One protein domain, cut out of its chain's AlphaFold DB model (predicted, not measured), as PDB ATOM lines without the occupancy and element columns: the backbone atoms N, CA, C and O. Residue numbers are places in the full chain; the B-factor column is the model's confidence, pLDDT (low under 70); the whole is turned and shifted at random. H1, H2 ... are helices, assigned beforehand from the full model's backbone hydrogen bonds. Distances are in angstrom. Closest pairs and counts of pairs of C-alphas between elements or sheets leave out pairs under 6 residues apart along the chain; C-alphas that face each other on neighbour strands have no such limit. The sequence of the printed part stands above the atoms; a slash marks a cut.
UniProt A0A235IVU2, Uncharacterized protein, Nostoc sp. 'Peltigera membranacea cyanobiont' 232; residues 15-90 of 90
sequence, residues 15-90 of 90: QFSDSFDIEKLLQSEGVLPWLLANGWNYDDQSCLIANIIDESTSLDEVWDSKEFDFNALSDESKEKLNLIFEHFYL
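Overview. This is residues 15 to 90 of the 90 residues of an uncharacterized protein of Nostoc sp. 'Peltigera membranacea cyanobiont' 232 (UniProt A0A235IVU2). Two longer helices, H3 and H5, form the body, with short H2 between them on one side and short H4 on the other; H1 lies beyond H2 at one end. The 76 printed residues include five named helices, H1 to H5 in chain order, and no named strand: all helix. The whole is compact, radius of gyration of the C-alphas 12.1 A, spanning 33 by 23 by 20 A.

Along the chain. Find C-alpha 22 at (212.606, 161.235, 166.685), where H1, residues 22 to 26, begins. Next come H2, 32 to 37, H3, 44 to 55, 16.2 A long, and H4, 59 to 63. H5, 75 to 88, runs 20.0 A to C-alpha 88 at (216.750, 174.341, 181.277).

Arrangement. H3 touches H2 with residues 46 to 51 alone, closest C-alphas Ala 50 and Leu 32, 5.0 A, at a steep tilt of 57 degrees, opposite ways. H3 and H5 are near each other. In every helix, each O i to N i+4 pair is within hydrogen-bond range.

Size, cuts and confidence. The printed part has no cut. The link H4 to H5 is long. Only residue 90 is under pLDDT 70.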
ATOM      1  N   GLN A  15     211.847 153.647 171.346       85.50
ATOM      2  CA  GLN A  15     210.542 153.068 171.684       85.50
ATOM      3  C   GLN A  15     209.349 153.910 171.201       85.50
ATOM      4  O   GLN A  15     208.260 153.376 171.018       85.50
ATOM      5  N   PHE A  16     209.550 155.209 170.969       85.56
ATOM      6  CA  PHE A  16     208.515 156.124 170.501       85.56
ATOM      7  C   PHE A  16     208.611 156.447 169.002       85.56
ATOM      8  O   PHE A  16     207.833 157.258 168.499       85.56
ATOM      9  N   SER A  17     209.532 155.804 168.276       84.25
ATOM     10  CA  SER A  17     209.737 156.039 166.836       84.25
ATOM     11  C   SER A  17     208.511 155.709 165.976       84.25
ATOM     12  O   SER A  17     208.339 156.293 164.911       84.25
ATOM     13  N   ASP A  18     207.623 154.837 166.458       85.00
ATOM     14  CA  ASP A  18     206.324 154.565 165.832       85.00
ATOM     15  C   ASP A  18     205.310 155.715 165.997       85.00
ATOM     16  O   ASP A  18     204.359 155.812 165.222       85.00
ATOM     17  N   SER A  19     205.477 156.582 167.003       82.38
ATOM     18  CA  SER A  19     204.519 157.654 167.330       82.38
ATOM     19  C   SER A  19     204.919 159.016 166.762       82.38
ATOM     20  O   SER A  19     204.047 159.806 166.402       82.38
ATOM     21  N   PHE A  20     206.216 159.307 166.662       80.06
ATOM     22  CA  PHE A  20     206.712 160.569 166.117       80.06
ATOM     23  C   PHE A  20     208.123 160.435 165.549       80.06
ATOM     24  O   PHE A  20     208.888 159.523 165.854       80.06
ATOM     25  N   ASP A  21     208.463 161.406 164.711       87.25
ATOM     26  CA  ASP A  21     209.770 161.528 164.091       87.25
ATOM     27  C   ASP A  21     210.804 161.967 165.145       87.25
ATOM     28  O   ASP A  21     210.831 163.128 165.565       87.25
ATOM     29  N   ILE A  22     211.621 161.015 165.614       87.38
ATOM     30  CA  ILE A  22     212.606 161.235 166.685       87.38
ATOM     31  C   ILE A  22     213.614 162.319 166.301       87.38
ATOM     32  O   ILE A  22     214.020 163.096 167.158       87.38
ATOM     33  N   GLU A  23     214.000 162.413 165.026       86.00
ATOM     34  CA  GLU A  23     214.942 163.442 164.579       86.00
ATOM     35  C   GLU A  23     214.337 164.838 164.739       86.00
ATOM     36  O   GLU A  23     215.004 165.744 165.238       86.00
ATOM     37  N   LYS A  24     213.053 165.005 164.398       85.31
ATOM     38  CA  LYS A  24     212.338 166.271 164.629       85.31
ATOM     39  C   LYS A  24     212.132 166.562 166.107       85.31
ATOM     40  O   LYS A  24     212.229 167.716 166.508       85.31
ATOM     41  N   LEU A  25     211.852 165.536 166.908       85.50
ATOM     42  CA  LEU A  25     211.700 165.698 168.348       85.50
ATOM     43  C   LEU A  25     213.027 166.117 169.000       85.50
ATOM     44  O   LEU A  25     213.033 167.010 169.832       85.50
ATOM     45  N   LEU A  26     214.153 165.529 168.593       85.38
ATOM     46  CA  LEU A  26     215.486 165.911 169.076       85.38
ATOM     47  C   LEU A  26     215.926 167.297 168.591       85.38
ATOM     48  O   LEU A  26     216.771 167.922 169.222       85.38
ATOM     49  N   GLN A  27     215.377 167.771 167.472       83.62
ATOM     50  CA  GLN A  27     215.541 169.155 167.020       83.62
ATOM     51  C   GLN A  27     214.655 170.141 167.792       83.62
ATOM     52  O   GLN A  27     214.859 171.347 167.673       83.62
ATOM     53  N   SER A  28     213.672 169.656 168.553       80.25
ATOM     54  CA  SER A  28     212.890 170.498 169.448       80.25
ATOM     55  C   SER A  28     213.734 170.853 170.668       80.25
ATOM     56  O   SER A  28     214.260 169.973 171.345       80.25
ATOM     57  N   GLU A  29     213.828 172.147 170.969       77.44
ATOM     58  CA  GLU A  29     214.436 172.657 172.206       77.44
ATOM     59  C   GLU A  29     213.504 172.507 173.421       77.44
ATOM     60  O   GLU A  29     213.775 173.081 174.467       77.44
ATOM     61  N   GLY A  30     212.397 171.770 173.286       84.31
ATOM     62  CA  GLY A  30     211.435 171.567 174.363       84.31
ATOM     63  C   GLY A  30     211.868 170.511 175.378       84.31
ATOM     64  O   GLY A  30     212.807 169.733 175.165       84.31
ATOM     65  N   VAL A  31     211.131 170.432 176.482       89.62
ATOM     66  CA  VAL A  31     211.412 169.501 177.582       89.62
ATOM     67  C   VAL A  31     210.857 168.090 177.329       89.62
ATOM     68  O   VAL A  31     211.316 167.117 177.929       89.62
ATOM     69  N   LEU A  32     209.883 167.937 176.424       90.19
ATOM     70  CA  LEU A  32     209.242 166.648 176.127       90.19
ATOM     71  C   LEU A  32     210.237 165.504 175.817       90.19
ATOM     72  O   LEU A  32     210.090 164.427 176.399       90.19
ATOM     73  N   PRO A  33     211.272 165.691 174.969       90.56
ATOM     74  CA  PRO A  33     212.267 164.653 174.706       90.56
ATOM     75  C   PRO A  33     212.980 164.202 175.990       90.56
ATOM     76  O   PRO A  33     213.274 163.018 176.153       90.56
ATOM     77  N   TRP A  34     213.228 165.124 176.925       91.31
ATOM     78  CA  TRP A  34     213.866 164.822 178.204       91.31
ATOM     79  C   TRP A  34     212.974 163.993 179.110       91.31
ATOM     80  O   TRP A  34     213.453 163.022 179.695       91.31
ATOM     81  N   LEU A  35     211.684 164.317 179.200       90.44
ATOM     82  CA  LEU A  35     210.731 163.512 179.966       90.44
ATOM     83  C   LEU A  35     210.731 162.068 179.451       90.44
ATOM     84  O   LEU A  35     210.951 161.123 180.212       90.44
ATOM     85  N   LEU A  36     210.575 161.902 178.140       90.31
ATOM     86  CA  LEU A  36     210.504 160.593 177.493       90.31
ATOM     87  C   LEU A  36     211.790 159.775 177.683       90.31
ATOM     88  O   LEU A  36     211.735 158.589 178.015       90.31
ATOM     89  N   ALA A  37     212.956 160.411 177.560       89.94
ATOM     90  CA  ALA A  37     214.245 159.760 177.797       89.94
ATOM     91  C   ALA A  37     214.436 159.310 179.258       89.94
ATOM     92  O   ALA A  37     215.208 158.389 179.524       89.94
ATOM     93  N   ASN A  38     213.717 159.925 180.202       88.88
ATOM     94  CA  ASN A  38     213.791 159.642 181.638       88.88
ATOM     95  C   ASN A  38     212.660 158.732 182.151       88.88
ATOM     96  O   ASN A  38     212.440 158.626 183.365       88.88
ATOM     97  N   GLY A  39     211.981 158.034 181.236       85.38
ATOM     98  CA  GLY A  39     210.998 156.997 181.552       85.38
ATOM     99  C   GLY A  39     209.560 157.491 181.673       85.38
ATOM    100  O   GLY A  39     208.719 156.756 182.190       85.38
ATOM    101  N   TRP A  40     209.266 158.710 181.216       88.81
ATOM    102  CA  TRP A  40     207.885 159.149 181.028       88.81
ATOM    103  C   TRP A  40     207.308 158.538 179.750       88.81
ATOM    104  O   TRP A  40     208.031 158.288 178.786       88.81
ATOM    105  N   ASN A  41     205.999 158.298 179.742       88.75
ATOM    106  CA  ASN A  41     205.304 157.809 178.555       88.75
ATOM    107  C   ASN A  41     204.885 158.977 177.664       88.75
ATOM    108  O   ASN A  41     204.705 160.098 178.131       88.75
ATOM    109  N   TYR A  42     204.705 158.717 176.371       87.69
ATOM    110  CA  TYR A  42     204.089 159.694 175.484       87.69
ATOM    111  C   TYR A  42     202.568 159.604 175.598       87.69
ATOM    112  O   TYR A  42     201.920 158.800 174.929       87.69
ATOM    113  N   ASP A  43     202.019 160.414 176.491       88.69
ATOM    114  CA  ASP A  43     200.591 160.528 176.758       88.69
ATOM    115  C   ASP A  43     200.209 161.997 176.996       88.69
ATOM    116  O   ASP A  43     201.078 162.873 177.089       88.69
ATOM    117  N   ASP A  44     198.904 162.274 177.070       87.94
ATOM    118  CA  ASP A  44     198.379 163.634 177.235       87.94
ATOM    119  C   ASP A  44     198.948 164.335 178.477       87.94
ATOM    120  O   ASP A  44     199.183 165.543 178.447       87.94
ATOM    121  N   GLN A  45     199.226 163.596 179.556       88.25
ATOM    122  CA  GLN A  45     199.772 164.163 180.785       88.25
ATOM    123  C   GLN A  45     201.225 164.600 180.594       88.25
ATOM    124  O   GLN A  45     201.582 165.713 180.972       88.25
ATOM    125  N   SER A  46     202.062 163.757 179.989       89.25
ATOM    126  CA  SER A  46     203.460 164.107 179.708       89.25
ATOM    127  C   SER A  46     203.569 165.268 178.720       89.25
ATOM    128  O   SER A  46     204.439 166.121 178.877       89.25
ATOM    129  N   CYS A  47     202.664 165.342 177.739       88.44
ATOM    130  CA  CYS A  47     202.579 166.479 176.821       88.44
ATOM    131  C   CYS A  47     202.155 167.762 177.544       88.44
ATOM    132  O   CYS A  47     202.751 168.810 177.316       88.44
ATOM    133  N   LEU A  48     201.160 167.681 178.434       90.69
ATOM    134  CA  LEU A  48     200.721 168.819 179.243       90.69
ATOM    135  C   LEU A  48     201.852 169.329 180.137       90.69
ATOM    136  O   LEU A  48     202.128 170.522 180.153       90.69
ATOM    137  N   ILE A  49     202.528 168.422 180.841       90.12
ATOM    138  CA  ILE A  49     203.676 168.759 181.683       90.12
ATOM    139  C   ILE A  49     204.754 169.437 180.845       90.12
ATOM    140  O   ILE A  49     205.232 170.497 181.235       90.12
ATOM    141  N   ALA A  50     205.098 168.863 179.688       90.44
ATOM    142  CA  ALA A  50     206.103 169.446 178.816       90.44
ATOM    143  C   ALA A  50     205.742 170.860 178.362       90.44
ATOM    144  O   ALA A  50     206.577 171.750 178.465       90.44
ATOM    145  N   ASN A  51     204.496 171.074 177.938       90.31
ATOM    146  CA  ASN A  51     204.015 172.392 177.539       90.31
ATOM    147  C   ASN A  51     204.079 173.393 178.694       90.31
ATOM    148  O   ASN A  51     204.601 174.482 178.502       90.31
ATOM    149  N   ILE A  52     203.614 173.017 179.893       90.75
ATOM    150  CA  ILE A  52     203.676 173.904 181.063       90.75
ATOM    151  C   ILE A  52     205.117 174.333 181.315       90.75
ATOM    152  O   ILE A  52     205.365 175.504 181.563       90.75
ATOM    153  N   ILE A  53     206.067 173.402 181.249       88.69
ATOM    154  CA  ILE A  53     207.483 173.697 181.475       88.69
ATOM    155  C   ILE A  53     208.033 174.595 180.360       88.69
ATOM    156  O   ILE A  53     208.637 175.617 180.657       88.69
ATOM    157  N   ASP A  54     207.786 174.259 179.094       88.06
ATOM    158  CA  ASP A  54     208.278 175.028 177.945       88.06
ATOM    159  C   ASP A  54     207.692 176.454 177.897       88.06
ATOM    160  O   ASP A  54     208.360 177.390 177.453       88.06
ATOM    161  N   GLU A  55     206.454 176.642 178.362       88.62
ATOM    162  CA  GLU A  55     205.803 177.953 178.467       88.62
ATOM    163  C   GLU A  55     206.179 178.710 179.750       88.62
ATOM    164  O   GLU A  55     206.090 179.942 179.787       88.62
ATOM    165  N   SER A  56     206.617 178.004 180.794       87.56
ATOM    166  CA  SER A  56     206.984 178.617 182.068       87.56
ATOM    167  C   SER A  56     208.343 179.288 181.991       87.56
ATOM    168  O   SER A  56     209.332 178.739 181.502       87.56
ATOM    169  N   THR A  57     208.426 180.470 182.589       83.56
ATOM    170  CA  THR A  57     209.672 181.248 182.625       83.56
ATOM    171  C   THR A  57     210.536 180.947 183.845       83.56
ATOM    172  O   THR A  57     211.690 181.375 183.911       83.56
ATOM    173  N   SER A  58     209.987 180.225 184.824       86.00
ATOM    174  CA  SER A  58     210.659 179.912 186.079       86.00
ATOM    175  C   SER A  58     210.152 178.612 186.696       86.00
ATOM    176  O   SER A  58     209.011 178.207 186.492       86.00
ATOM    177  N   LEU A  59     211.004 178.002 187.519       85.50
ATOM    178  CA  LEU A  59     210.685 176.819 188.314       85.50
ATOM    179  C   LEU A  59     209.443 176.998 189.191       85.50
ATOM    180  O   LEU A  59     208.583 176.121 189.217       85.50
ATOM    181  N   ASP A  60     209.340 178.121 189.904       87.25
ATOM    182  CA  ASP A  60     208.197 178.400 190.778       87.25
ATOM    183  C   ASP A  60     206.870 178.426 190.000       87.25
ATOM    184  O   ASP A  60     205.861 177.937 190.501       87.25
ATOM    185  N   GLU A  61     206.876 178.935 188.763       88.31
ATOM    186  CA  GLU A  61     205.695 178.981 187.890       88.31
ATOM    187  C   GLU A  61     205.243 177.578 187.461       88.31
ATOM    188  O   GLU A  61     204.047 177.286 187.477       88.31
ATOM    189  N   VAL A  62     206.193 176.679 187.177       89.38
ATOM    190  CA  VAL A  62     205.894 175.268 186.894       89.38
ATOM    191  C   VAL A  62     205.252 174.607 188.115       89.38
ATOM    192  O   VAL A  62     204.194 173.990 188.001       89.38
ATOM    193  N   TRP A  63     205.864 174.747 189.296       88.19
ATOM    194  CA  TRP A  63     205.385 174.099 190.523       88.19
ATOM    195  C   TRP A  63     204.045 174.654 191.033       88.19
ATOM    196  O   TRP A  63     203.293 173.902 191.658       88.19
ATOM    197  N   ASP A  64     203.740 175.927 190.763       89.00
ATOM    198  CA  ASP A  64     202.456 176.581 191.082       89.00
ATOM    199  C   ASP A  64     201.425 176.471 189.938       89.00
ATOM    200  O   ASP A  64     200.354 177.086 189.991       89.00
ATOM    201  N   SER A  65     201.716 175.689 188.891       88.44
ATOM    202  CA  SER A  65     200.812 175.546 187.751       88.44
ATOM    203  C   SER A  65     199.419 175.087 188.180       88.44
ATOM    204  O   SER A  65     199.231 174.131 188.935       88.44
ATOM    205  N   LYS A  66     198.399 175.765 187.645       87.56
ATOM    206  CA  LYS A  66     196.986 175.424 187.879       87.56
ATOM    207  C   LYS A  66     196.487 174.317 186.960       87.56
ATOM    208  O   LYS A  66     195.410 173.776 187.201       87.56
ATOM    209  N   GLU A  67     197.226 174.033 185.893       88.19
ATOM    210  CA  GLU A  67     196.850 173.041 184.887       88.19
ATOM    211  C   GLU A  67     197.278 171.634 185.297       88.19
ATOM    212  O   GLU A  67     196.573 170.667 185.002       88.19
ATOM    213  N   PHE A  68     198.390 171.518 186.026       88.94
ATOM    214  CA  PHE A  68     198.897 170.243 186.505       88.94
ATOM    215  C   PHE A  68     199.438 170.348 187.933       88.94
ATOM    216  O   PHE A  68     200.282 171.188 188.231       88.94
ATOM    217  N   ASP A  69     198.985 169.452 188.815       89.00
ATOM    218  CA  ASP A  69     199.467 169.395 190.195       89.00
ATOM    219  C   ASP A  69     200.775 168.592 190.278       89.00
ATOM    220  O   ASP A  69     200.794 167.380 190.520       89.00
ATOM    221  N   PHE A  70     201.897 169.287 190.094       87.19
ATOM    222  CA  PHE A  70     203.230 168.704 190.250       87.19
ATOM    223  C   PHE A  70     203.505 168.226 191.682       87.19
ATOM    224  O   PHE A  70     204.291 167.298 191.891       87.19
ATOM    225  N   ASN A  71     202.831 168.799 192.684       86.56
ATOM    226  CA  ASN A  71     202.971 168.394 194.080       86.56
ATOM    227  C   ASN A  71     202.309 167.039 194.369       86.56
ATOM    228  O   ASN A  71     202.691 166.381 195.340       86.56
ATOM    229  N   ALA A  72     201.395 166.580 193.515       89.38
ATOM    230  CA  ALA A  72     200.795 165.252 193.600       89.38
ATOM    231  C   ALA A  72     201.685 164.125 193.034       89.38
ATOM    232  O   ALA A  72     201.393 162.948 193.258       89.38
ATOM    233  N   LEU A  73     202.770 164.453 192.321       87.50
ATOM    234  CA  LEU A  73     203.720 163.462 191.810       87.50
ATOM    235  C   LEU A  73     204.490 162.765 192.945       87.50
ATOM    236  O   LEU A  73     204.651 163.298 194.046       87.50
ATOM    237  N   SER A  74     205.008 161.571 192.658       88.69
ATOM    238  CA  SER A  74     205.909 160.868 193.572       88.69
ATOM    239  C   SER A  74     207.222 161.635 193.744       88.69
ATOM    240  O   SER A  74     207.662 162.339 192.833       88.69
ATOM    241  N   ASP A  75     207.878 161.468 194.896       88.06
ATOM    242  CA  ASP A  75     209.168 162.115 195.165       88.06
ATOM    243  C   ASP A  75     210.210 161.795 194.080       88.06
ATOM    244  O   ASP A  75     210.930 162.686 193.643       88.06
ATOM    245  N   GLU A  76     210.216 160.565 193.549       86.12
ATOM    246  CA  GLU A  76     211.111 160.174 192.452       86.12
ATOM    247  C   GLU A  76     210.862 160.994 191.175       86.12
ATOM    248  O   GLU A  76     211.805 161.487 190.552       86.12
ATOM    249  N   SER A  77     209.599 161.160 190.770       85.81
ATOM    250  CA  SER A  77     209.255 161.950 189.584       85.81
ATOM    251  C   SER A  77     209.597 163.424 189.784       85.81
ATOM    252  O   SER A  77     210.085 164.061 188.852       85.81
ATOM    253  N   LYS A  78     209.404 163.953 190.998       88.38
ATOM    254  CA  LYS A  78     209.783 165.328 191.343       88.38
ATOM    255  C   LYS A  78     211.292 165.541 191.309       88.38
ATOM    256  O   LYS A  78     211.742 166.543 190.763       88.38
ATOM    257  N   GLU A  79     212.079 164.609 191.847       88.25
ATOM    258  CA  GLU A  79     213.543 164.666 191.773       88.25
ATOM    259  C   GLU A  79     214.028 164.641 190.319       88.25
ATOM    260  O   GLU A  79     214.871 165.455 189.943       88.25
ATOM    261  N   LYS A  80     213.462 163.767 189.475       87.44
ATOM    262  CA  LYS A  80     213.783 163.731 188.038       87.44
ATOM    263  C   LYS A  80     213.437 165.041 187.337       87.44
ATOM    264  O   LYS A  80     214.259 165.546 186.580       87.44
ATOM    265  N   LEU A  81     212.247 165.589 187.592       87.88
ATOM    266  CA  LEU A  81     211.826 166.866 187.018       87.88
ATOM    267  C   LEU A  81     212.743 168.005 187.452       87.88
ATOM    268  O   LEU A  81     213.197 168.744 186.593       87.88
ATOM    269  N   ASN A  82     213.097 168.098 188.736       87.44
ATOM    270  CA  ASN A  82     214.035 169.112 189.220       87.44
ATOM    271  C   ASN A  82     215.388 169.040 188.509       87.44
ATOM    272  O   ASN A  82     215.883 170.067 188.066       87.44
ATOM    273  N   LEU A  83     215.950 167.843 188.327       86.75
ATOM    274  CA  LEU A  83     217.208 167.684 187.593       86.75
ATOM    275  C   LEU A  83     217.079 168.104 186.122       86.75
ATOM    276  O   LEU A  83     217.997 168.705 185.571       86.75
ATOM    277  N   ILE A  84     215.945 167.795 185.479       86.19
ATOM    278  CA  ILE A  84     215.654 168.279 184.125       86.19
ATOM    279  C   ILE A  84     215.572 169.808 184.142       86.19
ATOM    280  O   ILE A  84     216.211 170.455 183.327       86.19
ATOM    281  N   PHE A  85     214.866 170.407 185.098       84.56
ATOM    282  CA  PHE A  85     214.739 171.856 185.209       84.56
ATOM    283  C   PHE A  85     216.068 172.566 185.443       84.56
ATOM    284  O   PHE A  85     216.294 173.615 184.848       84.56
ATOM    285  N   GLU A  86     216.970 171.990 186.235       82.25
ATOM    286  CA  GLU A  86     218.335 172.504 186.378       82.25
ATOM    287  C   GLU A  86     219.095 172.533 185.043       82.25
ATOM    288  O   GLU A  86     220.035 173.300 184.905       82.25
ATOM    289  N   HIS A  87     218.703 171.736 184.044       81.88
ATOM    290  CA  HIS A  87     219.289 171.806 182.706       81.88
ATOM    291  C   HIS A  87     218.712 172.937 181.837       81.88
ATOM    292  O   HIS A  87     219.380 173.392 180.913       81.88
ATOM    293  N   PHE A  88     217.472 173.360 182.098       78.81
ATOM    294  CA  PHE A  88     216.750 174.341 181.277       78.81
ATOM    295  C   PHE A  88     216.745 175.757 181.871       78.81
ATOM    296  O   PHE A  88     216.722 176.731 181.121       78.81
ATOM    297  N   TYR A  89     216.770 175.885 183.200       74.75
ATOM    298  CA  TYR A  89     216.636 177.164 183.910       74.75
ATOM    299  C   TYR A  89     217.929 177.660 184.585       74.75
ATOM    300  O   TYR A  89     217.931 178.772 185.121       74.75
ATOM    301  N   LEU A  90     219.011 176.872 184.580       64.50
ATOM    302  CA  LEU A  90     220.319 177.201 185.177       64.50
ATOM    303  C   LEU A  90     221.452 177.050 184.155       64.50
ATOM    304  O   LEU A  90     222.399 177.869 184.237       64.50
TER     305      LEU A  90